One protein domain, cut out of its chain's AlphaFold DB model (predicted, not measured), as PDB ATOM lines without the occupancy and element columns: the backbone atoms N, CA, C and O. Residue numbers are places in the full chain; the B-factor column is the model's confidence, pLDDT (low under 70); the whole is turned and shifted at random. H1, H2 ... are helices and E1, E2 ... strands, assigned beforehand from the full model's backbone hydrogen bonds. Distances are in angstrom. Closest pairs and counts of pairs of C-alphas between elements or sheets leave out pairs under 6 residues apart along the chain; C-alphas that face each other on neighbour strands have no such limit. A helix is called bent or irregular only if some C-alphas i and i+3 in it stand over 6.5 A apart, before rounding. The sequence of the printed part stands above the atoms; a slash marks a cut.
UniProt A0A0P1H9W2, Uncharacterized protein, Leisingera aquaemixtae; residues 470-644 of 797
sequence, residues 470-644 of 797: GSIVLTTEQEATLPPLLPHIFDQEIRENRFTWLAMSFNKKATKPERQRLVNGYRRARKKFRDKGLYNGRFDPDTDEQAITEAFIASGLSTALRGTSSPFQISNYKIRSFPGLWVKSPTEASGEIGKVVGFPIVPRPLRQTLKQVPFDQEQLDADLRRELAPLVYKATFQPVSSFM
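Overview. This is residues 470 to 644 of the 797 residues of an uncharacterized protein of Leisingera aquaemixtae (UniProt A0A0P1H9W2). A strongly twisted sheet of four strands has H6 crossing one of its faces; H4 packs on H6, and farther from the sheet the long helix H3 crosses H4. The short helices H1 and H2 join E1 to E2, and H7 ends the printed part off the sheet. The 175 residues printed include seven named helices and four named strands, in the order E1 H1 H2 E2 H3 H4 E3 E4 H5 H6 H7; the class is mixed, helices and strands. The sheet, in the order E1 E2 E4 E3, is mixed, and the whole is compact, with a radius of gyration of the C-alphas of 16.6 A and spans of 47 by 36 by 35 A.

Arrangement. E1, residues 470 to 477, and E2, residues 499 to 505, are parallel neighbours at 21 degrees, with N 474 and O 500 2.8 A apart. Between them come H1, residues 486 to 489, which only grazes the sheet, and H2, residues 491 to 495, over none of the strands. These four form a strand-helix-strand unit, parallel neighbour strands with helices between, with a right-handed crossover. H3, residues 512 to 535, touches H4, residues 545 to 556, with residues 526 to 530 alone, about perpendicular at 78 degrees; their closest C-alphas, of Arg 526 and Phe 552, are 6.7 A apart. E3, residues 582 to 584, and E4, residues 596 to 601, form a hairpin, with N 583 and O 597 2.8 A apart. E4 is also antiparallel to E2, with N 503 and O 598 3.0 A apart. E2, H3, H4 and E3 form a split unit, with E4 between its strands and a left-handed crossover. H5, residues 604 to 612, is on the sheet and near H6, residues 622 to 634. H6, only just irregular with C-alphas 627 and 630 6.7 A apart, runs across the strands at a height over the sheet of 9.1 A, on the opposite face from H2. H6 touches H4 at a steep tilt of 52 degrees, opposite ways; the closest C-alphas, of Ala 554 and Arg 625, are 4.8 A apart. H7, residues 638 to 644, touches no helix. Every O i to N i+4 pair is within hydrogen-bond range in H2, H3, H4, H5 and H7, and 7 of 9 in H6; H1 is too short for one.

Along the chain. E1 begins at C-alpha 470 (113.333, 27.884, -4.664) and is 22.8 A long; E2 is 20.0 A. H3, 34.7 A, begins at C-alpha 512 (102.606, 47.049, -35.724). H4 measures 16.7 A, E4 15.7 A and H6 19.2 A. H7 ends at C-alpha 644 (103.785, 30.386, -29.320).

Size, cuts and confidence. The two C-alphas farthest apart, of Pro 484 and Tyr 535, are 49.2 A apart. The printed part has no cut. The links H4 to E3, 25 residues, and E3 to E4, 11 residues, are long. No printed residue has a pLDDT under 70.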
ATOM      1  N   GLY A 470     113.078  26.486  -4.317       92.94
ATOM      2  CA  GLY A 470     113.333  27.884  -4.664       92.94
ATOM      3  C   GLY A 470     112.096  28.768  -4.549       92.94
ATOM      4  O   GLY A 470     111.004  28.281  -4.249       92.94
ATOM      5  N   SER A 471     112.241  30.074  -4.766       95.31
ATOM      6  CA  SER A 471     111.086  30.967  -4.900       95.31
ATOM      7  C   SER A 471     110.486  30.857  -6.302       95.31
ATOM      8  O   SER A 471     111.175  30.537  -7.266       95.31
ATOM      9  N   ILE A 472     109.183  31.085  -6.423       97.44
ATOM     10  CA  ILE A 472     108.444  30.990  -7.680       97.44
ATOM     11  C   ILE A 472     107.703  32.304  -7.892       97.44
ATOM     12  O   ILE A 472     106.883  32.706  -7.067       97.44
ATOM     13  N   VAL A 473     107.975  32.949  -9.021       97.69
ATOM     14  CA  VAL A 473     107.234  34.104  -9.522       97.69
ATOM     15  C   VAL A 473     106.510  33.668 -10.784       97.69
ATOM     16  O   VAL A 473     107.134  33.502 -11.827       97.69
ATOM     17  N   LEU A 474     105.202  33.455 -10.686       98.12
ATOM     18  CA  LEU A 474     104.354  33.024 -11.791       98.12
ATOM     19  C   LEU A 474     103.573  34.213 -12.354       98.12
ATOM     20  O   LEU A 474     102.817  34.856 -11.627       98.12
ATOM     21  N   THR A 475     103.713  34.471 -13.651       97.31
ATOM     22  CA  THR A 475     102.928  35.465 -14.391       97.31
ATOM     23  C   THR A 475     101.887  34.765 -15.254       97.31
ATOM     24  O   THR A 475     102.245  33.909 -16.059       97.31
ATOM     25  N   THR A 476     100.614  35.131 -15.111       96.50
ATOM     26  CA  THR A 476      99.491  34.549 -15.872       96.50
ATOM     27  C   THR A 476      98.561  35.632 -16.394       96.50
ATOM     28  O   THR A 476      98.552  36.750 -15.872       96.50
ATOM     29  N   GLU A 477      97.736  35.330 -17.398       92.25
ATOM     30  CA  GLU A 477      96.640  36.230 -17.771       92.25
ATOM     31  C   GLU A 477      95.532  36.236 -16.710       92.25
ATOM     32  O   GLU A 477      95.523  35.440 -15.763       92.25
ATOM     33  N   GLN A 478      94.571  37.152 -16.869       90.12
ATOM     34  CA  GLN A 478      93.329  37.140 -16.099       90.12
ATOM     35  C   GLN A 478      92.441  35.976 -16.522       90.12
ATOM     36  O   GLN A 478      91.507  36.128 -17.309       90.12
ATOM     37  N   GLU A 479      92.717  34.818 -15.946       88.75
ATOM     38  CA  GLU A 479      92.039  33.586 -16.305       88.75
ATOM     39  C   GLU A 479      91.192  33.047 -15.147       88.75
ATOM     40  O   GLU A 479      91.549  33.159 -13.971       88.75
ATOM     41  N   ALA A 480      90.011  32.517 -15.469       86.19
ATOM     42  CA  ALA A 480      88.970  32.216 -14.490       86.19
ATOM     43  C   ALA A 480      89.220  30.925 -13.692       86.19
ATOM     44  O   ALA A 480      88.696  30.810 -12.577       86.19
ATOM     45  N   THR A 481      89.974  29.972 -14.252       88.38
ATOM     46  CA  THR A 481      90.231  28.659 -13.637       88.38
ATOM     47  C   THR A 481      91.385  28.682 -12.633       88.38
ATOM     48  O   THR A 481      91.424  27.842 -11.740       88.38
ATOM     49  N   LEU A 482      92.277  29.676 -12.705       92.12
ATOM     50  CA  LEU A 482      93.477  29.754 -11.865       92.12
ATOM     51  C   LEU A 482      93.205  30.084 -10.386       92.12
ATOM     52  O   LEU A 482      93.788  29.418  -9.528       92.12
ATOM     53  N   PRO A 483      92.313  31.039 -10.032       90.12
ATOM     54  CA  PRO A 483      92.000  31.341  -8.635       90.12
ATOM     55  C   PRO A 483      91.604  30.139  -7.762       90.12
ATOM     56  O   PRO A 483      92.064  30.084  -6.623       90.12
ATOM     57  N   PRO A 484      90.772  29.183  -8.226       86.25
ATOM     58  CA  PRO A 484      90.453  27.983  -7.453       86.25
ATOM     59  C   PRO A 484      91.501  26.861  -7.546       86.25
ATOM     60  O   PRO A 484      91.242  25.800  -6.992       86.25
ATOM     61  N   LEU A 485      92.634  27.036  -8.238       91.69
ATOM     62  CA  LEU A 485      93.658  25.991  -8.418       91.69
ATOM     63  C   LEU A 485      94.999  26.372  -7.784       91.69
ATOM     64  O   LEU A 485      95.487  25.671  -6.896       91.69
ATOM     65  N   LEU A 486      95.585  27.496  -8.209       94.50
ATOM     66  CA  LEU A 486      96.947  27.889  -7.832       94.50
ATOM     67  C   LEU A 486      97.178  27.973  -6.315       94.50
ATOM     68  O   LEU A 486      98.200  27.452  -5.865       94.50
ATOM     69  N   PRO A 487      96.260  28.539  -5.497       93.69
ATOM     70  CA  PRO A 487      96.473  28.597  -4.054       93.69
ATOM     71  C   PRO A 487      96.612  27.220  -3.395       93.69
ATOM     72  O   PRO A 487      97.246  27.110  -2.352       93.69
ATOM     73  N   HIS A 488      96.014  26.179  -3.979       92.62
ATOM     74  CA  HIS A 488      96.064  24.825  -3.434       92.62
ATOM     75  C   HIS A 488      97.306  24.068  -3.902       92.62
ATOM     76  O   HIS A 488      97.980  23.433  -3.094       92.62
ATOM     77  N   ILE A 489      97.651  24.189  -5.186       95.06
ATOM     78  CA  ILE A 489      98.831  23.535  -5.774       95.06
ATOM     79  C   ILE A 489     100.124  24.057  -5.124       95.06
ATOM     80  O   ILE A 489     101.030  23.280  -4.805       95.06
ATOM     81  N   PHE A 490     100.174  25.366  -4.860       95.44
ATOM     82  CA  PHE A 490     101.312  26.049  -4.243       95.44
ATOM     83  C   PHE A 490     101.102  26.363  -2.748       95.44
ATOM     84  O   PHE A 490     101.743  27.267  -2.216       95.44
ATOM     85  N   ASP A 491     100.214  25.644  -2.041       94.00
ATOM     86  CA  ASP A 491      99.886  25.899  -0.619       94.00
ATOM     87  C   ASP A 491     101.138  25.972   0.270       94.00
ATOM     88  O   ASP A 491     101.271  26.885   1.086       94.00
ATOM     89  N   GLN A 492     102.083  25.047   0.080       93.50
ATOM     90  CA  GLN A 492     103.334  25.026   0.838       93.50
ATOM     91  C   GLN A 492     104.182  26.275   0.562       93.50
ATOM     92  O   GLN A 492     104.569  26.982   1.491       93.50
ATOM     93  N   GLU A 493     104.431  26.588  -0.709       95.38
ATOM     94  CA  GLU A 493     105.240  27.738  -1.114       95.38
ATOM     95  C   GLU A 493     104.599  29.058  -0.664       95.38
ATOM     96  O   GLU A 493     105.301  29.999  -0.301       95.38
ATOM     97  N   ILE A 494     103.266  29.133  -0.634       95.38
ATOM     98  CA  ILE A 494     102.522  30.294  -0.131       95.38
ATOM     99  C   ILE A 494     102.721  30.462   1.377       95.38
ATOM    100  O   ILE A 494     102.963  31.580   1.838       95.38
ATOM    101  N   ARG A 495     102.630  29.374   2.156       93.19
ATOM    102  CA  ARG A 495     102.858  29.406   3.613       93.19
ATOM    103  C   ARG A 495     104.288  29.810   3.955       93.19
ATOM    104  O   ARG A 495     104.491  30.545   4.917       93.19
ATOM    105  N   GLU A 496     105.243  29.376   3.141       94.50
ATOM    106  CA  GLU A 496     106.669  29.692   3.273       94.50
ATOM    107  C   GLU A 496     107.051  31.057   2.659       94.50
ATOM    108  O   GLU A 496     108.221  31.420   2.665       94.50
ATOM    109  N   ASN A 497     106.092  31.841   2.140       94.88
ATOM    110  CA  ASN A 497     106.321  33.115   1.432       94.88
ATOM    111  C   ASN A 497     107.271  33.016   0.219       94.88
ATOM    112  O   ASN A 497     107.878  34.006  -0.183       94.88
ATOM    113  N   ARG A 498     107.371  31.836  -0.397       94.94
ATOM    114  CA  ARG A 498     108.180  31.571  -1.594       94.94
ATOM    115  C   ARG A 498     107.396  31.688  -2.898       94.94
ATOM    116  O   ARG A 498     108.009  31.632  -3.958       94.94
ATOM    117  N   PHE A 499     106.074  31.846  -2.854       97.12
ATOM    118  CA  PHE A 499     105.233  31.962  -4.048       97.12
ATOM    119  C   PHE A 499     104.711  33.385  -4.258       97.12
ATOM    120  O   PHE A 499     104.087  33.973  -3.373       97.12
ATOM    121  N   THR A 500     104.922  33.905  -5.463       97.75
ATOM    122  CA  THR A 500     104.356  35.157  -5.961       97.75
ATOM    123  C   THR A 500     103.605  34.864  -7.251       97.75
ATOM    124  O   THR A 500     104.163  34.304  -8.190       97.75
ATOM    125  N   TRP A 501     102.347  35.275  -7.316       97.75
ATOM    126  CA  TRP A 501     101.509  35.206  -8.498       97.75
ATOM    127  C   TRP A 501     101.144  36.613  -8.957       97.75
ATOM    128  O   TRP A 501     100.549  37.390  -8.207       97.75
ATOM    129  N   LEU A 502     101.492  36.907 -10.205       97.38
ATOM    130  CA  LEU A 502     101.226  38.156 -10.897       97.38
ATOM    131  C   LEU A 502     100.223  37.885 -12.018       97.38
ATOM    132  O   LEU A 502     100.451  37.030 -12.873       97.38
ATOM    133  N   ALA A 503      99.112  38.615 -12.024       95.75
ATOM    134  CA  ALA A 503      98.142  38.540 -13.109       95.75
ATOM    135  C   ALA A 503      98.343  39.743 -14.034       95.75
ATOM    136  O   ALA A 503      98.300  40.881 -13.574       95.75
ATOM    137  N   MET A 504      98.573  39.516 -15.323       93.81
ATOM    138  CA  MET A 504      98.916  40.571 -16.278       93.81
ATOM    139  C   MET A 504      97.865  40.714 -17.385       93.81
ATOM    140  O   MET A 504      97.188  39.761 -17.764       93.81
ATOM    141  N   SER A 505      97.720  41.933 -17.901       92.19
ATOM    142  CA  SER A 505      96.948  42.262 -19.101       92.19
ATOM    143  C   SER A 505      97.692  43.313 -19.921       92.19
ATOM    144  O   SER A 505      98.388  44.154 -19.357       92.19
ATOM    145  N   PHE A 506      97.553  43.276 -21.242       91.31
ATOM    146  CA  PHE A 506      98.163  44.235 -22.162       91.31
ATOM    147  C   PHE A 506      97.345  44.321 -23.462       91.31
ATOM    148  O   PHE A 506      96.518  43.455 -23.767       91.31
ATOM    149  N   ASN A 507      97.552  45.377 -24.246       88.19
ATOM    150  CA  ASN A 507      96.841  45.613 -25.495       88.19
ATOM    151  C   ASN A 507      97.348  44.695 -26.621       88.19
ATOM    152  O   ASN A 507      98.218  45.052 -27.415       88.19
ATOM    153  N   LYS A 508      96.717  43.524 -26.751       83.19
ATOM    154  CA  LYS A 508      96.973  42.567 -27.843       83.19
ATOM    155  C   LYS A 508      96.552  43.068 -29.232       83.19
ATOM    156  O   LYS A 508      96.948  42.474 -30.232       83.19
ATOM    157  N   LYS A 509      95.724  44.118 -29.313       84.56
ATOM    158  CA  LYS A 509      95.174  44.650 -30.572       84.56
ATOM    159  C   LYS A 509      96.019  45.777 -31.170       84.56
ATOM    160  O   LYS A 509      95.704  46.234 -32.264       84.56
ATOM    161  N   ALA A 510      97.082  46.201 -30.486       82.00
ATOM    162  CA  ALA A 510      97.952  47.266 -30.961       82.00
ATOM    163  C   ALA A 510      98.550  46.931 -32.339       82.00
ATOM    164  O   ALA A 510      99.136  45.856 -32.565       82.00
ATOM    165  N   THR A 511      98.428  47.869 -33.276       85.62
ATOM    166  CA  THR A 511      98.957  47.689 -34.635       85.62
ATOM    167  C   THR A 511     100.490  47.646 -34.616       85.62
ATOM    168  O   THR A 511     101.128  48.102 -33.667       85.62
ATOM    169  N   LYS A 512     101.131  47.082 -35.651       84.06
ATOM    170  CA  LYS A 512     102.606  47.049 -35.724       84.06
ATOM    171  C   LYS A 512     103.235  48.461 -35.662       84.06
ATOM    172  O   LYS A 512     104.182  48.624 -34.892       84.06
ATOM    173  N   PRO A 513     102.725  49.485 -36.384       87.31
ATOM    174  CA  PRO A 513     103.254  50.850 -36.284       87.31
ATOM    175  C   PRO A 513     103.064  51.474 -34.897       87.31
ATOM    176  O   PRO A 513     103.970  52.127 -34.384       87.31
ATOM    177  N   GLU A 514     101.907  51.251 -34.276       87.75
ATOM    178  CA  GLU A 514     101.605  51.721 -32.921       87.75
ATOM    179  C   GLU A 514     102.548  51.094 -31.889       87.75
ATOM    180  O   GLU A 514     103.182  51.818 -31.122       87.75
ATOM    181  N   ARG A 515     102.726  49.766 -31.940       85.50
ATOM    182  CA  ARG A 515     103.693  49.040 -31.107       85.50
ATOM    183  C   ARG A 515     105.089  49.627 -31.238       85.50
ATOM    184  O   ARG A 515     105.704  49.969 -30.234       85.50
ATOM    185  N   GLN A 516     105.574  49.800 -32.467       86.25
ATOM    186  CA  GLN A 516     106.906  50.354 -32.700       86.25
ATOM    187  C   GLN A 516     107.043  51.775 -32.135       86.25
ATOM    188  O   GLN A 516     108.057  52.099 -31.518       86.25
ATOM    189  N   ARG A 517     106.022  52.621 -32.318       90.88
ATOM    190  CA  ARG A 517     106.001  53.996 -31.807       90.88
ATOM    191  C   ARG A 517     106.091  54.032 -30.282       90.88
ATOM    192  O   ARG A 517     106.916  54.774 -29.754       90.88
ATOM    193  N   LEU A 518     105.269  53.237 -29.596       89.06
ATOM    194  CA  LEU A 518     105.209  53.194 -28.132       89.06
ATOM    195  C   LEU A 518     106.485  52.598 -27.530       89.06
ATOM    196  O   LEU A 518     107.072  53.209 -26.642       89.06
ATOM    197  N   VAL A 519     106.995  51.497 -28.091       87.62
ATOM    198  CA  VAL A 519     108.277  50.897 -27.680       87.62
ATOM    199  C   VAL A 519     109.427  51.896 -27.846       87.62
ATOM    200  O   VAL A 519     110.225  52.083 -26.928       87.62
ATOM    201  N   ASN A 520     109.506  52.592 -28.984       87.19
ATOM    202  CA  ASN A 520     110.537  53.609 -29.219       87.19
ATOM    203  C   ASN A 520     110.379  54.825 -28.288       87.19
ATOM    204  O   ASN A 520     111.371  55.428 -27.876       87.19
ATOM    205  N   GLY A 521     109.142  55.211 -27.966       89.81
ATOM    206  CA  GLY A 521     108.838  56.249 -26.978       89.81
ATOM    207  C   GLY A 521     109.348  55.871 -25.590       89.81
ATOM    208  O   GLY A 521     110.121  56.620 -24.996       89.81
ATOM    209  N   TYR A 522     109.003  54.668 -25.132       90.62
ATOM    210  CA  TYR A 522     109.484  54.086 -23.884       90.62
ATOM    211  C   TYR A 522     111.018  54.033 -23.818       90.62
ATOM    212  O   TYR A 522     111.599  54.535 -22.856       90.62
ATOM    213  N   ARG A 523     111.694  53.515 -24.856       88.00
ATOM    214  CA  ARG A 523     113.169  53.443 -24.904       88.00
ATOM    215  C   ARG A 523     113.816  54.818 -24.716       88.00
ATOM    216  O   ARG A 523     114.754  54.956 -23.936       88.00
ATOM    217  N   ARG A 524     113.284  55.853 -25.379       89.69
ATOM    218  CA  ARG A 524     113.760  57.240 -25.219       89.69
ATOM    219  C   ARG A 524     113.514  57.778 -23.809       89.69
ATOM    220  O   ARG A 524     114.406  58.405 -23.245       89.69
ATOM    221  N   ALA A 525     112.337  57.525 -23.238       91.81
ATOM    222  CA  ALA A 525     111.994  57.967 -21.889       91.81
ATOM    223  C   ALA A 525     112.886  57.315 -20.822       91.81
ATOM    224  O   ALA A 525     113.427  58.019 -19.969       91.81
ATOM    225  N   ARG A 526     113.106  55.995 -20.907       90.19
ATOM    226  CA  ARG A 526     114.004  55.260 -20.006       90.19
ATOM    227  C   ARG A 526     115.446  55.743 -20.133       90.19
ATOM    228  O   ARG A 526     116.072  56.010 -19.114       90.19
ATOM    229  N   LYS A 527     115.954  55.933 -21.358       88.81
ATOM    230  CA  LYS A 527     117.306  56.473 -21.575       88.81
ATOM    231  C   LYS A 527     117.466  57.856 -20.939       88.81
ATOM    232  O   LYS A 527     118.383  58.063 -20.160       88.81
ATOM    233  N   LYS A 528     116.516  58.769 -21.173       92.31
ATOM    234  CA  LYS A 528     116.517  60.101 -20.543       92.31
ATOM    235  C   LYS A 528     116.488  60.019 -19.011       92.31
ATOM    236  O   LYS A 528     117.125  60.830 -18.345       92.31
ATOM    237  N   PHE A 529     115.745  59.064 -18.452       92.62
ATOM    238  CA  PHE A 529     115.706  58.825 -17.009       92.62
ATOM    239  C   PHE A 529     117.053  58.330 -16.468       92.62
ATOM    240  O   PHE A 529     117.507  58.852 -15.452       92.62
ATOM    241  N   ARG A 530     117.707  57.388 -17.163       89.31
ATOM    242  CA  ARG A 530     119.058  56.920 -16.826       89.31
ATOM    243  C   ARG A 530     120.064  58.063 -16.871       89.31
ATOM    244  O   ARG A 530     120.725  58.308 -15.874       89.31
ATOM    245  N   ASP A 531     120.126  58.795 -17.980       89.56
ATOM    246  CA  ASP A 531     121.110  59.865 -18.187       89.56
ATOM    247  C   ASP A 531     120.941  60.986 -17.139       89.56
ATOM    248  O   ASP A 531     121.918  61.473 -16.571       89.56
ATOM    249  N   LYS A 532     119.692  61.343 -16.794       92.81
ATOM    250  CA  LYS A 532     119.404  62.271 -15.688       92.81
ATOM    251  C   LYS A 532     119.834  61.704 -14.330       92.81
ATOM    252  O   LYS A 532     120.297  62.466 -13.486       92.81
ATOM    253  N   GLY A 533     119.642  60.402 -14.122       90.19
ATOM    254  CA  GLY A 533     120.046  59.679 -12.917       90.19
ATOM    255  C   GLY A 533     121.566  59.591 -12.734       90.19
ATOM    256  O   GLY A 533     122.049  59.674 -11.614       90.19
ATOM    257  N   LEU A 534     122.320  59.480 -13.828       88.62
ATOM    258  CA  LEU A 534     123.783  59.571 -13.810       88.62
ATOM    259  C   LEU A 534     124.230  60.998 -13.467       88.62
ATOM    260  O   LEU A 534     125.061  61.203 -12.590       88.62
ATOM    261  N   TYR A 535     123.622  62.005 -14.104       89.75
ATOM    262  CA  TYR A 535     123.972  63.409 -13.874       89.75
ATOM    263  C   TYR A 535     123.710  63.877 -12.433       89.75
ATOM    264  O   TYR A 535     124.477  64.659 -11.885       89.75
ATOM    265  N   ASN A 536     122.616  63.426 -11.813       90.75
ATOM    266  CA  ASN A 536     122.248  63.831 -10.454       90.75
ATOM    267  C   ASN A 536     122.810  62.911  -9.352       90.75
ATOM    268  O   ASN A 536     122.387  63.038  -8.204       90.75
ATOM    269  N   GLY A 537     123.705  61.977  -9.697       88.50
ATOM    270  CA  GLY A 537     124.335  61.051  -8.754       88.50
ATOM    271  C   GLY A 537     123.411  59.968  -8.185       88.50
ATOM    272  O   GLY A 537     123.766  59.320  -7.206       88.50
ATOM    273  N   ARG A 538     122.217  59.756  -8.757       89.12
ATOM    274  CA  ARG A 538     121.319  58.653  -8.365       89.12
ATOM    275  C   ARG A 538     121.830  57.294  -8.847       89.12
ATOM    276  O   ARG A 538     121.558  56.286  -8.200       89.12
ATOM    277  N   PHE A 539     122.484  57.272 -10.004       90.00
ATOM    278  CA  PHE A 539     123.097  56.093 -10.602       90.00
ATOM    279  C   PHE A 539     124.577  56.368 -10.855       90.00
ATOM    280  O   PHE A 539     124.963  57.495 -11.151       90.00
ATOM    281  N   ASP A 540     125.368  55.312 -10.789       85.12
ATOM    282  CA  ASP A 540     126.749  55.238 -11.259       85.12
ATOM    283  C   ASP A 540     126.807  54.526 -12.635       85.12
ATOM    284  O   ASP A 540     125.892  53.739 -12.921       85.12
ATOM    285  N   PRO A 541     127.819  54.765 -13.499       77.62
ATOM    286  CA  PRO A 541     128.017  53.999 -14.734       77.62
ATOM    287  C   PRO A 541     127.960  52.470 -14.580       77.62
ATOM    288  O   PRO A 541     127.507  51.805 -15.510       77.62
ATOM    289  N   ASP A 542     128.335  51.930 -13.416       78.38
ATOM    290  CA  ASP A 542     128.316  50.491 -13.121       78.38
ATOM    291  C   ASP A 542     126.980  49.998 -12.520       78.38
ATOM    292  O   ASP A 542     126.843  48.834 -12.133       78.38
ATOM    293  N   THR A 543     125.966  50.867 -12.419       79.19
ATOM    294  CA  THR A 543     124.654  50.490 -11.867       79.19
ATOM    295  C   THR A 543     123.973  49.445 -12.744       79.19
ATOM    296  O   THR A 543     123.782  49.643 -13.942       79.19
ATOM    297  N   ASP A 544     123.507  48.367 -12.114       82.88
ATOM    298  CA  ASP A 544     122.768  47.306 -12.788       82.88
ATOM    299  C   ASP A 544     121.516  47.828 -13.533       82.88
ATOM    300  O   ASP A 544     120.686  48.580 -13.009       82.88
ATOM    301  N   GLU A 545     121.347  47.391 -14.783       78.56
ATOM    302  CA  GLU A 545     120.274  47.862 -15.668       78.56
ATOM    303  C   GLU A 545     118.874  47.412 -15.209       78.56
ATOM    304  O   GLU A 545     117.868  48.091 -15.486       78.56
ATOM    305  N   GLN A 546     118.769  46.295 -14.475       85.19
ATOM    306  CA  GLN A 546     117.513  45.919 -13.827       85.19
ATOM    307  C   GLN A 546     117.182  46.932 -12.724       85.19
ATOM    308  O   GLN A 546     116.051  47.424 -12.710       85.19
ATOM    309  N   ALA A 547     118.142  47.338 -11.888       87.88
ATOM    310  CA  ALA A 547     117.921  48.361 -10.860       87.88
ATOM    311  C   ALA A 547     117.465  49.712 -11.454       87.88
ATOM    312  O   ALA A 547     116.513  50.325 -10.956       87.88
ATOM    313  N   ILE A 548     118.058  50.150 -12.572       89.69
ATOM    314  CA  ILE A 548     117.623  51.360 -13.299       89.69
ATOM    315  C   ILE A 548     116.181  51.206 -13.808       89.69
ATOM    316  O   ILE A 548     115.367  52.130 -13.704       89.69
ATOM    317  N   THR A 549     115.836  50.034 -14.349       89.88
ATOM    318  CA  THR A 549     114.487  49.761 -14.869       89.88
ATOM    319  C   THR A 549     113.446  49.714 -13.759       89.88
ATOM    320  O   THR A 549     112.367  50.282 -13.914       89.88
ATOM    321  N   GLU A 550     113.752  49.075 -12.635       93.31
ATOM    322  CA  GLU A 550     112.882  49.040 -11.461       93.31
ATOM    323  C   GLU A 550     112.666  50.453 -10.908       93.31
ATOM    324  O   GLU A 550     111.528  50.851 -10.657       93.31
ATOM    325  N   ALA A 551     113.718  51.271 -10.832       93.88
ATOM    326  CA  ALA A 551     113.615  52.676 -10.448       93.88
ATOM    327  C   ALA A 551     112.745  53.502 -11.419       93.88
ATOM    328  O   ALA A 551     111.950  54.339 -10.978       93.88
ATOM    329  N   PHE A 552     112.871  53.260 -12.729       94.62
ATOM    330  CA  PHE A 552     112.023  53.880 -13.749       94.62
ATOM    331  C   PHE A 552     110.558  53.469 -13.570       94.62
ATOM    332  O   PHE A 552     109.679  54.332 -13.535       94.62
ATOM    333  N   ILE A 553     110.299  52.169 -13.386       94.94
ATOM    334  CA  ILE A 553     108.961  51.637 -13.119       94.94
ATOM    335  C   ILE A 553     108.380  52.305 -11.873       94.94
ATOM    336  O   ILE A 553     107.318  52.913 -11.972       94.94
ATOM    337  N   ALA A 554     109.095  52.296 -10.746       95.94
ATOM    338  CA  ALA A 554     108.649  52.909  -9.496       95.94
ATOM    339  C   ALA A 554     108.259  54.387  -9.672       95.94
ATOM    340  O   ALA A 554     107.268  54.836  -9.102       95.94
ATOM    341  N   SER A 555     108.986  55.141 -10.503       94.25
ATOM    342  CA  SER A 555     108.677  56.556 -10.747       94.25
ATOM    343  C   SER A 555     107.380  56.789 -11.536       94.25
ATOM    344  O   SER A 555     106.743  57.826 -11.358       94.25
ATOM    345  N   GLY A 556     106.973  55.832 -12.377       92.38
ATOM    346  CA  GLY A 556     105.843  55.967 -13.304       92.38
ATOM    347  C   GLY A 556     104.657  55.034 -13.042       92.38
ATOM    348  O   GLY A 556     103.707  55.045 -13.823       92.38
ATOM    349  N   LEU A 557     104.695  54.214 -11.986       93.81
ATOM    350  CA  LEU A 557     103.571  53.352 -11.609       93.81
ATOM    351  C   LEU A 557     102.337  54.186 -11.251       93.81
ATOM    352  O   LEU A 557     102.416  55.155 -10.495       93.81
ATOM    353  N   SER A 558     101.185  53.762 -11.765       93.31
ATOM    354  CA  SER A 558      99.884  54.371 -11.472       93.31
ATOM    355  C   SER A 558      98.803  53.307 -11.332       93.31
ATOM    356  O   SER A 558      98.951  52.191 -11.829       93.31
ATOM    357  N   THR A 559      97.710  53.636 -10.654       93.56
ATOM    358  CA  THR A 559      96.596  52.707 -10.443       93.56
ATOM    359  C   THR A 559      95.834  52.428 -11.739       93.56
ATOM    360  O   THR A 559      95.645  53.297 -12.596       93.56
ATOM    361  N   ALA A 560      95.404  51.180 -11.909       92.12
ATOM    362  CA  ALA A 560      94.683  50.719 -13.081       92.12
ATOM    363  C   ALA A 560      93.184  50.595 -12.816       92.12
ATOM    364  O   ALA A 560      92.737  49.761 -12.030       92.12
ATOM    365  N   LEU A 561      92.407  51.370 -13.569       88.62
ATOM    366  CA  LEU A 561      90.950  51.360 -13.548       88.62
ATOM    367  C   LEU A 561      90.388  50.970 -14.914       88.62
ATOM    368  O   LEU A 561      90.999  51.216 -15.959       88.62
ATOM    369  N   ARG A 562      89.210  50.346 -14.907       81.94
ATOM    370  CA  ARG A 562      88.380  50.181 -16.101       81.94
ATOM    371  C   ARG A 562      87.549  51.454 -16.268       81.94
ATOM    372  O   ARG A 562      86.729  51.771 -15.408       81.94
ATOM    373  N   GLY A 563      87.752  52.164 -17.375       81.06
ATOM    374  CA  GLY A 563      87.205  53.514 -17.531       81.06
ATOM    375  C   GLY A 563      87.844  54.458 -16.510       81.06
ATOM    376  O   GLY A 563      89.067  54.468 -16.384       81.06
ATOM    377  N   THR A 564      87.020  55.207 -15.776       74.25
ATOM    378  CA  THR A 564      87.474  56.187 -14.774       74.25
ATOM    379  C   THR A 564      87.324  55.730 -13.323       74.25
ATOM    380  O   THR A 564      87.967  56.318 -12.468       74.25
ATOM    381  N   SER A 565      86.516  54.703 -13.019       81.62
ATOM    382  CA  SER A 565      86.168  54.379 -11.617       81.62
ATOM    383  C   SER A 565      85.857  52.907 -11.317       81.62
ATOM    384  O   SER A 565      85.529  52.560 -10.187       81.62
ATOM    385  N   SER A 566      85.928  51.997 -12.297       86.44
ATOM    386  CA  SER A 566      85.602  50.582 -12.060       86.44
ATOM    387  C   SER A 566      86.848  49.721 -11.820       86.44
ATOM    388  O   SER A 566      87.873  49.951 -12.465       86.44
ATOM    389  N   PRO A 567      86.767  48.655 -10.993       85.00
ATOM    390  CA  PRO A 567      87.872  47.715 -10.829       85.00
ATOM    391  C   PRO A 567      88.295  47.109 -12.169       85.00
ATOM    392  O   PRO A 567      87.448  46.614 -12.924       85.00
ATOM    393  N   PHE A 568      89.599  47.104 -12.446       87.50
ATOM    394  CA  PHE A 568      90.150  46.583 -13.701       87.50
ATOM    395  C   PHE A 568      89.908  45.073 -13.886       87.50
ATOM    396  O   PHE A 568      89.675  44.594 -14.998       87.50
ATOM    397  N   GLN A 569      89.924  44.331 -12.782       87.25
ATOM    398  CA  GLN A 569      89.921  42.872 -12.741       87.25
ATOM    399  C   GLN A 569      88.584  42.202 -13.113       87.25
ATOM    400  O   GLN A 569      87.500  42.731 -12.840       87.25
ATOM    401  N   ILE A 570      88.634  40.989 -13.677       87.06
ATOM    402  CA  ILE A 570      87.444  40.153 -13.919       87.06
ATOM    403  C   ILE A 570      86.843  39.615 -12.609       87.06
ATOM    404  O   ILE A 570      87.488  39.594 -11.562       87.06
ATOM    405  N   SER A 571      85.594  39.133 -12.663       84.19
ATOM    406  CA  SER A 571      84.815  38.758 -11.468       84.19
ATOM    407  C   SER A 571      85.505  37.758 -10.530       84.19
ATOM    408  O   SER A 571      85.350  37.861  -9.317       84.19
ATOM    409  N   ASN A 572      86.314  36.842 -11.069       85.69
ATOM    410  CA  ASN A 572      87.008  35.807 -10.300       85.69
ATOM    411  C   ASN A 572      88.140  36.369  -9.422       85.69
ATOM    412  O   ASN A 572      88.508  35.733  -8.438       85.69
ATOM    413  N   TYR A 573      88.647  37.562  -9.746       87.06
ATOM    414  CA  TYR A 573      89.692  38.254  -8.988       87.06
ATOM    415  C   TYR A 573      89.129  39.327  -8.048       87.06
ATOM    416  O   TYR A 573      89.834  39.790  -7.164       87.06
ATOM    417  N   LYS A 574      87.834  39.673  -8.156       85.50
ATOM    418  CA  LYS A 574      87.153  40.643  -7.269       85.50
ATOM    419  C   LYS A 574      86.857  40.107  -5.861       85.50
ATOM    420  O   LYS A 574      86.151  40.752  -5.087       85.50
ATOM    421  N   ILE A 575      87.322  38.907  -5.531       80.25
ATOM    422  CA  ILE A 575      87.092  38.296  -4.222       80.25
ATOM    423  C   ILE A 575      88.037  38.903  -3.181       80.25
ATOM    424  O   ILE A 575      89.203  39.143  -3.465       80.25
ATOM    425  N   ARG A 576      87.567  39.053  -1.933       78.44
ATOM    426  CA  ARG A 576      88.375  39.569  -0.803       78.44
ATOM    427  C   ARG A 576      89.650  38.760  -0.521       78.44
ATOM    428  O   ARG A 576      90.523  39.206   0.220       78.44
ATOM    429  N   SER A 577      89.755  37.552  -1.079       81.31
ATOM    430  CA  SER A 577      90.970  36.741  -0.997       81.31
ATOM    431  C   SER A 577      92.183  37.436  -1.612       81.31
ATOM    432  O   SER A 577      93.293  37.190  -1.142       81.31
ATOM    433  N   PHE A 578      91.984  38.291  -2.615       89.50
ATOM    434  CA  PHE A 578      93.056  38.945  -3.358       89.50
ATOM    435  C   PHE A 578      93.047  40.460  -3.133       89.50
ATOM    436  O   PHE A 578      91.980  41.029  -2.886       89.50
ATOM    437  N   PRO A 579      94.215  41.119  -3.208       91.94
ATOM    438  CA  PRO A 579      94.275  42.570  -3.282       91.94
ATOM    439  C   PRO A 579      93.443  43.128  -4.439       91.94
ATOM    440  O   PRO A 579      93.430  42.566  -5.533       91.94
ATOM    441  N   GLY A 580      92.759  44.248  -4.194       90.62
ATOM    442  CA  GLY A 580      91.982  44.942  -5.222       90.62
ATOM    443  C   GLY A 580      92.834  45.807  -6.151       90.62
ATOM    444  O   GLY A 580      92.392  46.108  -7.259       90.62
ATOM    445  N   LEU A 581      94.036  46.192  -5.711       93.50
ATOM    446  CA  LEU A 581      94.929  47.077  -6.448       93.50
ATOM    447  C   LEU A 581      95.526  46.393  -7.684       93.50
ATOM    448  O   LEU A 581      96.131  45.322  -7.603       93.50
ATOM    449  N   TRP A 582      95.406  47.075  -8.819       94.94
ATOM    450  CA  TRP A 582      96.104  46.779 -10.067       94.94
ATOM    451  C   TRP A 582      96.859  48.028 -10.500       94.94
ATOM    452  O   TRP A 582      96.385  49.140 -10.273       94.94
ATOM    453  N   VAL A 583      98.014  47.861 -11.139       95.56
ATOM    454  CA  VAL A 583      98.880  48.979 -11.531       95.56
ATOM    455  C   VAL A 583      99.187  48.961 -13.021       95.56
ATOM    456  O   VAL A 583      99.458  47.910 -13.601       95.56
ATOM    457  N   LYS A 584      99.150  50.135 -13.650       94.88
ATOM    458  CA  LYS A 584      99.656  50.374 -15.002       94.88
ATOM    459  C   LYS A 584     101.164  50.569 -14.923       94.88
ATOM    460  O   LYS A 584     101.653  51.378 -14.133       94.88
ATOM    461  N   SER A 585     101.891  49.824 -15.743       93.62
ATOM    462  CA  SER A 585     103.335  49.955 -15.856       93.62
ATOM    463  C   SER A 585     103.698  51.047 -16.867       93.62
ATOM    464  O   SER A 585     103.071  51.112 -17.921       93.62
ATOM    465  N   PRO A 586     104.736  51.864 -16.610       92.38
ATOM    466  CA  PRO A 586     105.268  52.792 -17.610       92.38
ATOM    467  C   PRO A 586     106.151  52.090 -18.659       92.38
ATOM    468  O   PRO A 586     106.697  52.744 -19.549       92.38
ATOM    469  N   THR A 587     106.367  50.775 -18.529       89.25
ATOM    470  CA  THR A 587     107.230  50.001 -19.422       89.25
ATOM    471  C   THR A 587     106.442  49.417 -20.588       89.25
ATOM    472  O   THR A 587     105.455  48.723 -20.383       89.25
ATOM    473  N   GLU A 588     106.957  49.611 -21.801       88.94
ATOM    474  CA  GLU A 588     106.440  48.985 -23.032       88.94
ATOM    475  C   GLU A 588     107.433  47.936 -23.560       88.94
ATOM    476  O   GLU A 588     107.591  47.718 -24.763       88.94
ATOM    477  N   ALA A 589     108.185  47.327 -22.640       82.12
ATOM    478  CA  ALA A 589     109.231  46.367 -22.958       82.12
ATOM    479  C   ALA A 589     108.632  45.156 -23.687       82.12
ATOM    480  O   ALA A 589     107.489  44.772 -23.446       82.12
ATOM    481  N   SER A 590     109.395  44.567 -24.612       76.50
ATOM    482  CA  SER A 590     108.963  43.391 -25.390       76.50
ATOM    483  C   SER A 590     107.657  43.539 -26.188       76.50
ATOM    484  O   SER A 590     107.091  42.545 -26.641       76.50
ATOM    485  N   GLY A 591     107.171  44.768 -26.400       80.62
ATOM    486  CA  GLY A 591     105.915  45.017 -27.112       80.62
ATOM    487  C   GLY A 591     104.655  44.683 -26.304       80.62
ATOM    488  O   GLY A 591     103.582  44.552 -26.896       80.62
ATOM    489  N   GLU A 592     104.766  44.559 -24.980       89.06
ATOM    490  CA  GLU A 592     103.651  44.349 -24.045       89.06
ATOM    491  C   GLU A 592     102.903  45.669 -23.789       89.06
ATOM    492  O   GLU A 592     102.984  46.247 -22.710       89.06
ATOM    493  N   ILE A 593     102.199  46.164 -24.814       90.56
ATOM    494  CA  ILE A 593     101.672  47.535 -24.824       90.56
ATOM    495  C   ILE A 593     100.635  47.803 -23.732       90.56
ATOM    496  O   ILE A 593      99.635  47.089 -23.647       90.56
ATOM    497  N   GLY A 594     100.798  48.887 -22.974       90.25
ATOM    498  CA  GLY A 594      99.842  49.307 -21.952       90.25
ATOM    499  C   GLY A 594      99.708  48.270 -20.841       90.25
ATOM    500  O   GLY A 594      98.600  47.983 -20.386       90.25
ATOM    501  N   LYS A 595     100.834  47.663 -20.459       93.25
ATOM    502  CA  LYS A 595     100.920  46.598 -19.464       93.25
ATOM    503  C   LYS A 595     100.278  46.996 -18.133       93.25
ATOM    504  O   LYS A 595     100.625  48.007 -17.522       93.25
ATOM    505  N   VAL A 596      99.384  46.138 -17.650       95.56
ATOM    506  CA  VAL A 596      98.718  46.242 -16.350       95.56
ATOM    507  C   VAL A 596      98.973  44.977 -15.546       95.56
ATOM    508  O   VAL A 596      98.796  43.876 -16.066       95.56
ATOM    509  N   VAL A 597      99.353  45.126 -14.278       96.38
ATOM    510  CA  VAL A 597      99.704  44.019 -13.381       96.38
ATOM    511  C   VAL A 597      98.855  44.076 -12.113       96.38
ATOM    512  O   VAL A 597      98.717  45.129 -11.494       96.38
ATOM    513  N   GLY A 598      98.290  42.939 -11.727       95.75
ATOM    514  CA  GLY A 598      97.652  42.695 -10.439       95.75
ATOM    515  C   GLY A 598      98.457  41.710  -9.599       95.75
ATOM    516  O   GLY A 598      99.268  40.939 -10.120       95.75
ATOM    517  N   PHE A 599      98.182  41.696  -8.294       95.88
ATOM    518  CA  PHE A 599      98.975  40.966  -7.298       95.88
ATOM    519  C   PHE A 599      98.149  39.927  -6.515       95.88
ATOM    520  O   PHE A 599      98.041  40.051  -5.292       95.88
ATOM    521  N   PRO A 600      97.528  38.915  -7.164       94.31
ATOM    522  CA  PRO A 600      96.669  37.954  -6.467       94.31
ATOM    523  C   PRO A 600      97.319  37.314  -5.235       94.31
ATOM    524  O   PRO A 600      96.701  37.248  -4.171       94.31
ATOM    525  N   ILE A 601      98.571  36.863  -5.361       95.19
ATOM    526  CA  ILE A 601      99.344  36.307  -4.249       95.19
ATOM    527  C   ILE A 601     100.735  36.923  -4.259       95.19
ATOM    528  O   ILE A 601     101.466  36.835  -5.233       95.19
ATOM    529  N   VAL A 602     101.114  37.505  -3.133       95.75
ATOM    530  CA  VAL A 602     102.460  38.012  -2.854       95.75
ATOM    531  C   VAL A 602     102.839  37.600  -1.426       95.75
ATOM    532  O   VAL A 602     101.944  37.150  -0.682       95.75
ATOM    533  N   PRO A 603     104.116  37.735  -1.016       93.56
ATOM    534  CA  PRO A 603     104.534  37.489   0.360       93.56
ATOM    535  C   PRO A 603     103.622  38.184   1.369       93.56
ATOM    536  O   PRO A 603     103.113  39.283   1.132       93.56
ATOM    537  N   ARG A 604     103.380  37.518   2.501       91.06
ATOM    538  CA  ARG A 604     102.348  37.917   3.463       91.06
ATOM    539  C   ARG A 604     102.413  39.389   3.899       91.06
ATOM    540  O   ARG A 604     101.338  39.986   3.897       91.06
ATOM    541  N   PRO A 605     103.577  39.976   4.255       91.19
ATOM    542  CA  PRO A 605     103.629  41.375   4.686       91.19
ATOM    543  C   PRO A 605     103.066  42.323   3.620       91.19
ATOM    544  O   PRO A 605     102.096  43.030   3.875       91.19
ATOM    545  N   LEU A 606     103.563  42.218   2.383       93.38
ATOM    546  CA  LEU A 606     103.084  43.020   1.256       93.38
ATOM    547  C   LEU A 606     101.603  42.751   0.947       93.38
ATOM    548  O   LEU A 606     100.847  43.672   0.655       93.38
ATOM    549  N   ARG A 607     101.147  41.497   1.048       92.44
ATOM    550  CA  ARG A 607      99.737  41.152   0.801       92.44
ATOM    551  C   ARG A 607      98.797  41.845   1.787       92.44
ATOM    552  O   ARG A 607      97.697  42.229   1.394       92.44
ATOM    553  N   GLN A 608      99.203  41.985   3.049       89.44
ATOM    554  CA  GLN A 608      98.417  42.685   4.067       89.44
ATOM    555  C   GLN A 608      98.321  44.177   3.752       89.44
ATOM    556  O   GLN A 608      97.210  44.704   3.750       89.44
ATOM    557  N   THR A 609      99.441  44.806   3.391       91.94
ATOM    558  CA  THR A 609      99.474  46.200   2.928       91.94
ATOM    559  C   THR A 609      98.548  46.392   1.726       91.94
ATOM    560  O   THR A 609      97.621  47.194   1.770       91.94
ATOM    561  N   LEU A 610      98.701  45.577   0.679       93.06
ATOM    562  CA  LEU A 610      97.920  45.705  -0.556       93.06
ATOM    563  C   LEU A 610      96.417  45.456  -0.388       93.06
ATOM    564  O   LEU A 610      95.626  45.968  -1.175       93.06
ATOM    565  N   LYS A 611      95.999  44.670   0.609       90.19
ATOM    566  CA  LYS A 611      94.573  44.456   0.906       90.19
ATOM    567  C   LYS A 611      93.904  45.656   1.574       90.19
ATOM    568  O   LYS A 611      92.680  45.740   1.531       90.19
ATOM    569  N   GLN A 612      94.682  46.542   2.192       89.94
ATOM    570  CA  GLN A 612      94.184  47.784   2.786       89.94
ATOM    571  C   GLN A 612      94.100  48.916   1.757       89.94
ATOM    572  O   GLN A 612      93.330  49.853   1.949       89.94
ATOM    573  N   VAL A 613      94.848  48.813   0.655       90.69
ATOM    574  CA  VAL A 613      94.822  49.798  -0.429       90.69
ATOM    575  C   VAL A 613      93.539  49.633  -1.265       90.69
ATOM    576  O   VAL A 613      93.286  48.538  -1.784       90.69
ATOM    577  N   PRO A 614      92.729  50.696  -1.433       89.94
ATOM    578  CA  PRO A 614      91.583  50.689  -2.340       89.94
ATOM    579  C   PRO A 614      91.994  50.385  -3.787       89.94
ATOM    580  O   PRO A 614      93.096  50.712  -4.225       89.94
ATOM    581  N   PHE A 615      91.102  49.767  -4.567       88.38
ATOM    582  CA  PHE A 615      91.404  49.433  -5.968       88.38
ATOM    583  C   PHE A 615      91.547  50.677  -6.865       88.38
ATOM    584  O   PHE A 615      92.112  50.581  -7.952       88.38
ATOM    585  N   ASP A 616      91.001  51.807  -6.422       89.50
ATOM    586  CA  ASP A 616      90.905  53.109  -7.081       89.50
ATOM    587  C   ASP A 616      91.774  54.185  -6.432       89.50
ATOM    588  O   ASP A 616      91.616  55.364  -6.731       89.50
ATOM    589  N   GLN A 617      92.739  53.783  -5.602       89.06
ATOM    590  CA  GLN A 617      93.712  54.689  -5.001       89.06
ATOM    591  C   GLN A 617      94.390  55.564  -6.072       89.06
ATOM    592  O   GLN A 617      95.190  55.063  -6.859       89.06
ATOM    593  N   GLU A 618      94.118  56.869  -6.102       81.25
ATOM    594  CA  GLU A 618      94.632  57.754  -7.160       81.25
ATOM    595  C   GLU A 618      96.154  57.940  -7.085       81.25
ATOM    596  O   GLU A 618      96.854  57.858  -8.097       81.25
ATOM    597  N   GLN A 619      96.682  58.147  -5.876       83.31
ATOM    598  CA  GLN A 619      98.110  58.333  -5.629       83.31
ATOM    599  C   GLN A 619      98.663  57.163  -4.822       83.31
ATOM    600  O   GLN A 619      98.326  56.976  -3.654       83.31
ATOM    601  N   LEU A 620      99.528  56.374  -5.458       88.12
ATOM    602  CA  LEU A 620     100.308  55.343  -4.780       88.12
ATOM    603  C   LEU A 620     101.483  55.987  -4.050       88.12
ATOM    604  O   LEU A 620     102.213  56.771  -4.665       88.12
ATOM    605  N   ASP A 621     101.666  55.611  -2.790       89.94
ATOM    606  CA  ASP A 621     102.807  56.001  -1.965       89.94
ATOM    607  C   ASP A 621     104.154  55.608  -2.612       89.94
ATOM    608  O   ASP A 621     104.246  54.616  -3.343       89.94
ATOM    609  N   ALA A 622     105.197  56.406  -2.374       91.56
ATOM    610  CA  ALA A 622     106.503  56.217  -3.002       91.56
ATOM    611  C   ALA A 622     107.182  54.907  -2.575       91.56
ATOM    612  O   ALA A 622     107.846  54.270  -3.399       91.56
ATOM    613  N   ASP A 623     106.997  54.477  -1.329       92.69
ATOM    614  CA  ASP A 623     107.599  53.257  -0.793       92.69
ATOM    615  C   ASP A 623     106.885  52.046  -1.378       92.69
ATOM    616  O   ASP A 623     107.529  51.141  -1.915       92.69
ATOM    617  N   LEU A 624     105.552  52.105  -1.439       92.50
ATOM    618  CA  LEU A 624     104.754  51.080  -2.105       92.50
ATOM    619  C   LEU A 624     105.135  50.929  -3.587       92.50
ATOM    620  O   LEU A 624     105.270  49.811  -4.084       92.50
ATOM    621  N   ARG A 625     105.356  52.031  -4.316       94.88
ATOM    622  CA  ARG A 625     105.824  51.959  -5.713       94.88
ATOM    623  C   ARG A 625     107.188  51.281  -5.833       94.88
ATOM    624  O   ARG A 625     107.393  50.520  -6.780       94.88
ATOM    625  N   ARG A 626     108.110  51.542  -4.899       94.75
ATOM    626  CA  ARG A 626     109.429  50.890  -4.855       94.75
ATOM    627  C   ARG A 626     109.311  49.395  -4.567       94.75
ATOM    628  O   ARG A 626     110.000  48.618  -5.215       94.75
ATOM    629  N   GLU A 627     108.400  48.982  -3.687       94.12
ATOM    630  CA  GLU A 627     108.143  47.563  -3.402       94.12
ATOM    631  C   GLU A 627     107.483  46.820  -4.577       94.12
ATOM    632  O   GLU A 627     107.794  45.658  -4.843       94.12
ATOM    633  N   LEU A 628     106.583  47.482  -5.314       96.44
ATOM    634  CA  LEU A 628     105.875  46.873  -6.444       96.44
ATOM    635  C   LEU A 628     106.705  46.815  -7.729       96.44
ATOM    636  O   LEU A 628     106.477  45.935  -8.565       96.44
ATOM    637  N   ALA A 629     107.657  47.728  -7.920       96.00
ATOM    638  CA  ALA A 629     108.412  47.824  -9.164       96.00
ATOM    639  C   ALA A 629     109.186  46.543  -9.547       96.00
ATOM    640  O   ALA A 629     109.050  46.131 -10.703       96.00
ATOM    641  N   PRO A 630     109.890  45.842  -8.632       94.50
ATOM    642  CA  PRO A 630     110.525  44.558  -8.940       94.50
ATOM    643  C   PRO A 630     109.527  43.476  -9.370       94.50
ATOM    644  O   PRO A 630     109.829  42.643 -10.224       94.50
ATOM    645  N   LEU A 631     108.309  43.477  -8.815       95.94
ATOM    646  CA  LEU A 631     107.257  42.538  -9.217       95.94
ATOM    647  C   LEU A 631     106.754  42.859 -10.627       95.94
ATOM    648  O   LEU A 631     106.658  41.976 -11.475       95.94
ATOM    649  N   VAL A 632     106.495  44.134 -10.910       95.38
ATOM    650  CA  VAL A 632     106.060  44.592 -12.236       95.38
ATOM    651  C   VAL A 632     107.143  44.364 -13.292       95.38
ATOM    652  O   VAL A 632     106.814  44.018 -14.426       95.38
ATOM    653  N   TYR A 633     108.420  44.503 -12.931       92.62
ATOM    654  CA  TYR A 633     109.550  44.123 -13.777       92.62
ATOM    655  C   TYR A 633     109.513  42.625 -14.113       92.62
ATOM    656  O   TYR A 633     109.632  42.247 -15.272       92.62
ATOM    657  N   LYS A 634     109.264  41.751 -13.132       92.38
ATOM    658  CA  LYS A 634     109.202  40.294 -13.358       92.38
ATOM    659  C   LYS A 634     107.971  39.834 -14.151       92.38
ATOM    660  O   LYS A 634     108.028  38.767 -14.759       92.38
ATOM    661  N   ALA A 635     106.877  40.598 -14.156       94.06
ATOM    662  CA  ALA A 635     105.653  40.245 -14.876       94.06
ATOM    663  C   ALA A 635     105.847  40.320 -16.400       94.06
ATOM    664  O   ALA A 635     105.872  41.405 -16.952       94.06
ATOM    665  N   THR A 636     105.962  39.211 -17.122       91.81
ATOM    666  CA  THR A 636     106.090  39.235 -18.595       91.81
ATOM    667  C   THR A 636     105.503  37.972 -19.217       91.81
ATOM    668  O   THR A 636     105.517  36.914 -18.590       91.81
ATOM    669  N   PHE A 637     104.996  38.060 -20.450       91.38
ATOM    670  CA  PHE A 637     104.617  36.915 -21.291       91.38
ATOM    671  C   PHE A 637     105.555  36.690 -22.465       91.38
ATOM    672  O   PHE A 637     105.393  35.697 -23.175       91.38
ATOM    673  N   GLN A 638     106.527  37.573 -22.691       87.69
ATOM    674  CA  GLN A 638     107.462  37.479 -23.809       87.69
ATOM    675  C   GLN A 638     108.045  36.074 -24.060       87.69
ATOM    676  O   GLN A 638     108.032  35.680 -25.230       87.69
ATOM    677  N   PRO A 639     108.497  35.271 -23.070       89.25
ATOM    678  CA  PRO A 639     109.018  33.925 -23.343       89.25
ATOM    679  C   PRO A 639     107.961  32.996 -23.965       89.25
ATOM    680  O   PRO A 639     108.210  32.374 -25.001       89.25
ATOM    681  N   VAL A 640     106.755  32.944 -23.387       92.12
ATOM    682  CA  VAL A 640     105.653  32.108 -23.883       92.12
ATOM    683  C   VAL A 640     105.129  32.638 -25.212       92.12
ATOM    684  O   VAL A 640     104.950  31.867 -26.150       92.12
ATOM    685  N   SER A 641     104.971  33.956 -25.341       89.38
ATOM    686  CA  SER A 641     104.559  34.609 -26.587       89.38
ATOM    687  C   SER A 641     105.545  34.340 -27.724       89.38
ATOM    688  O   SER A 641     105.124  34.069 -28.848       89.38
ATOM    689  N   SER A 642     106.851  34.358 -27.444       88.19
ATOM    690  CA  SER A 642     107.902  34.055 -28.424       88.19
ATOM    691  C   SER A 642     107.840  32.601 -28.881       88.19
ATOM    692  O   SER A 642     107.896  32.331 -30.083       88.19
ATOM    693  N   PHE A 643     107.668  31.669 -27.940       92.25
ATOM    694  CA  PHE A 643     107.486  30.258 -28.255       92.25
ATOM    695  C   PHE A 643     106.209  30.019 -29.066       92.25
ATOM    696  O   PHE A 643     106.281  29.432 -30.144       92.25
ATOM    697  N   MET A 644     105.059  30.526 -28.614       91.19
ATOM    698  CA  MET A 644     103.785  30.386 -29.320       91.19
ATOM    699  C   MET A 644     103.845  31.006 -30.717       91.19
ATOM    700  O   MET A 644     103.388  30.395 -31.674       91.19
TER     701      MET A 644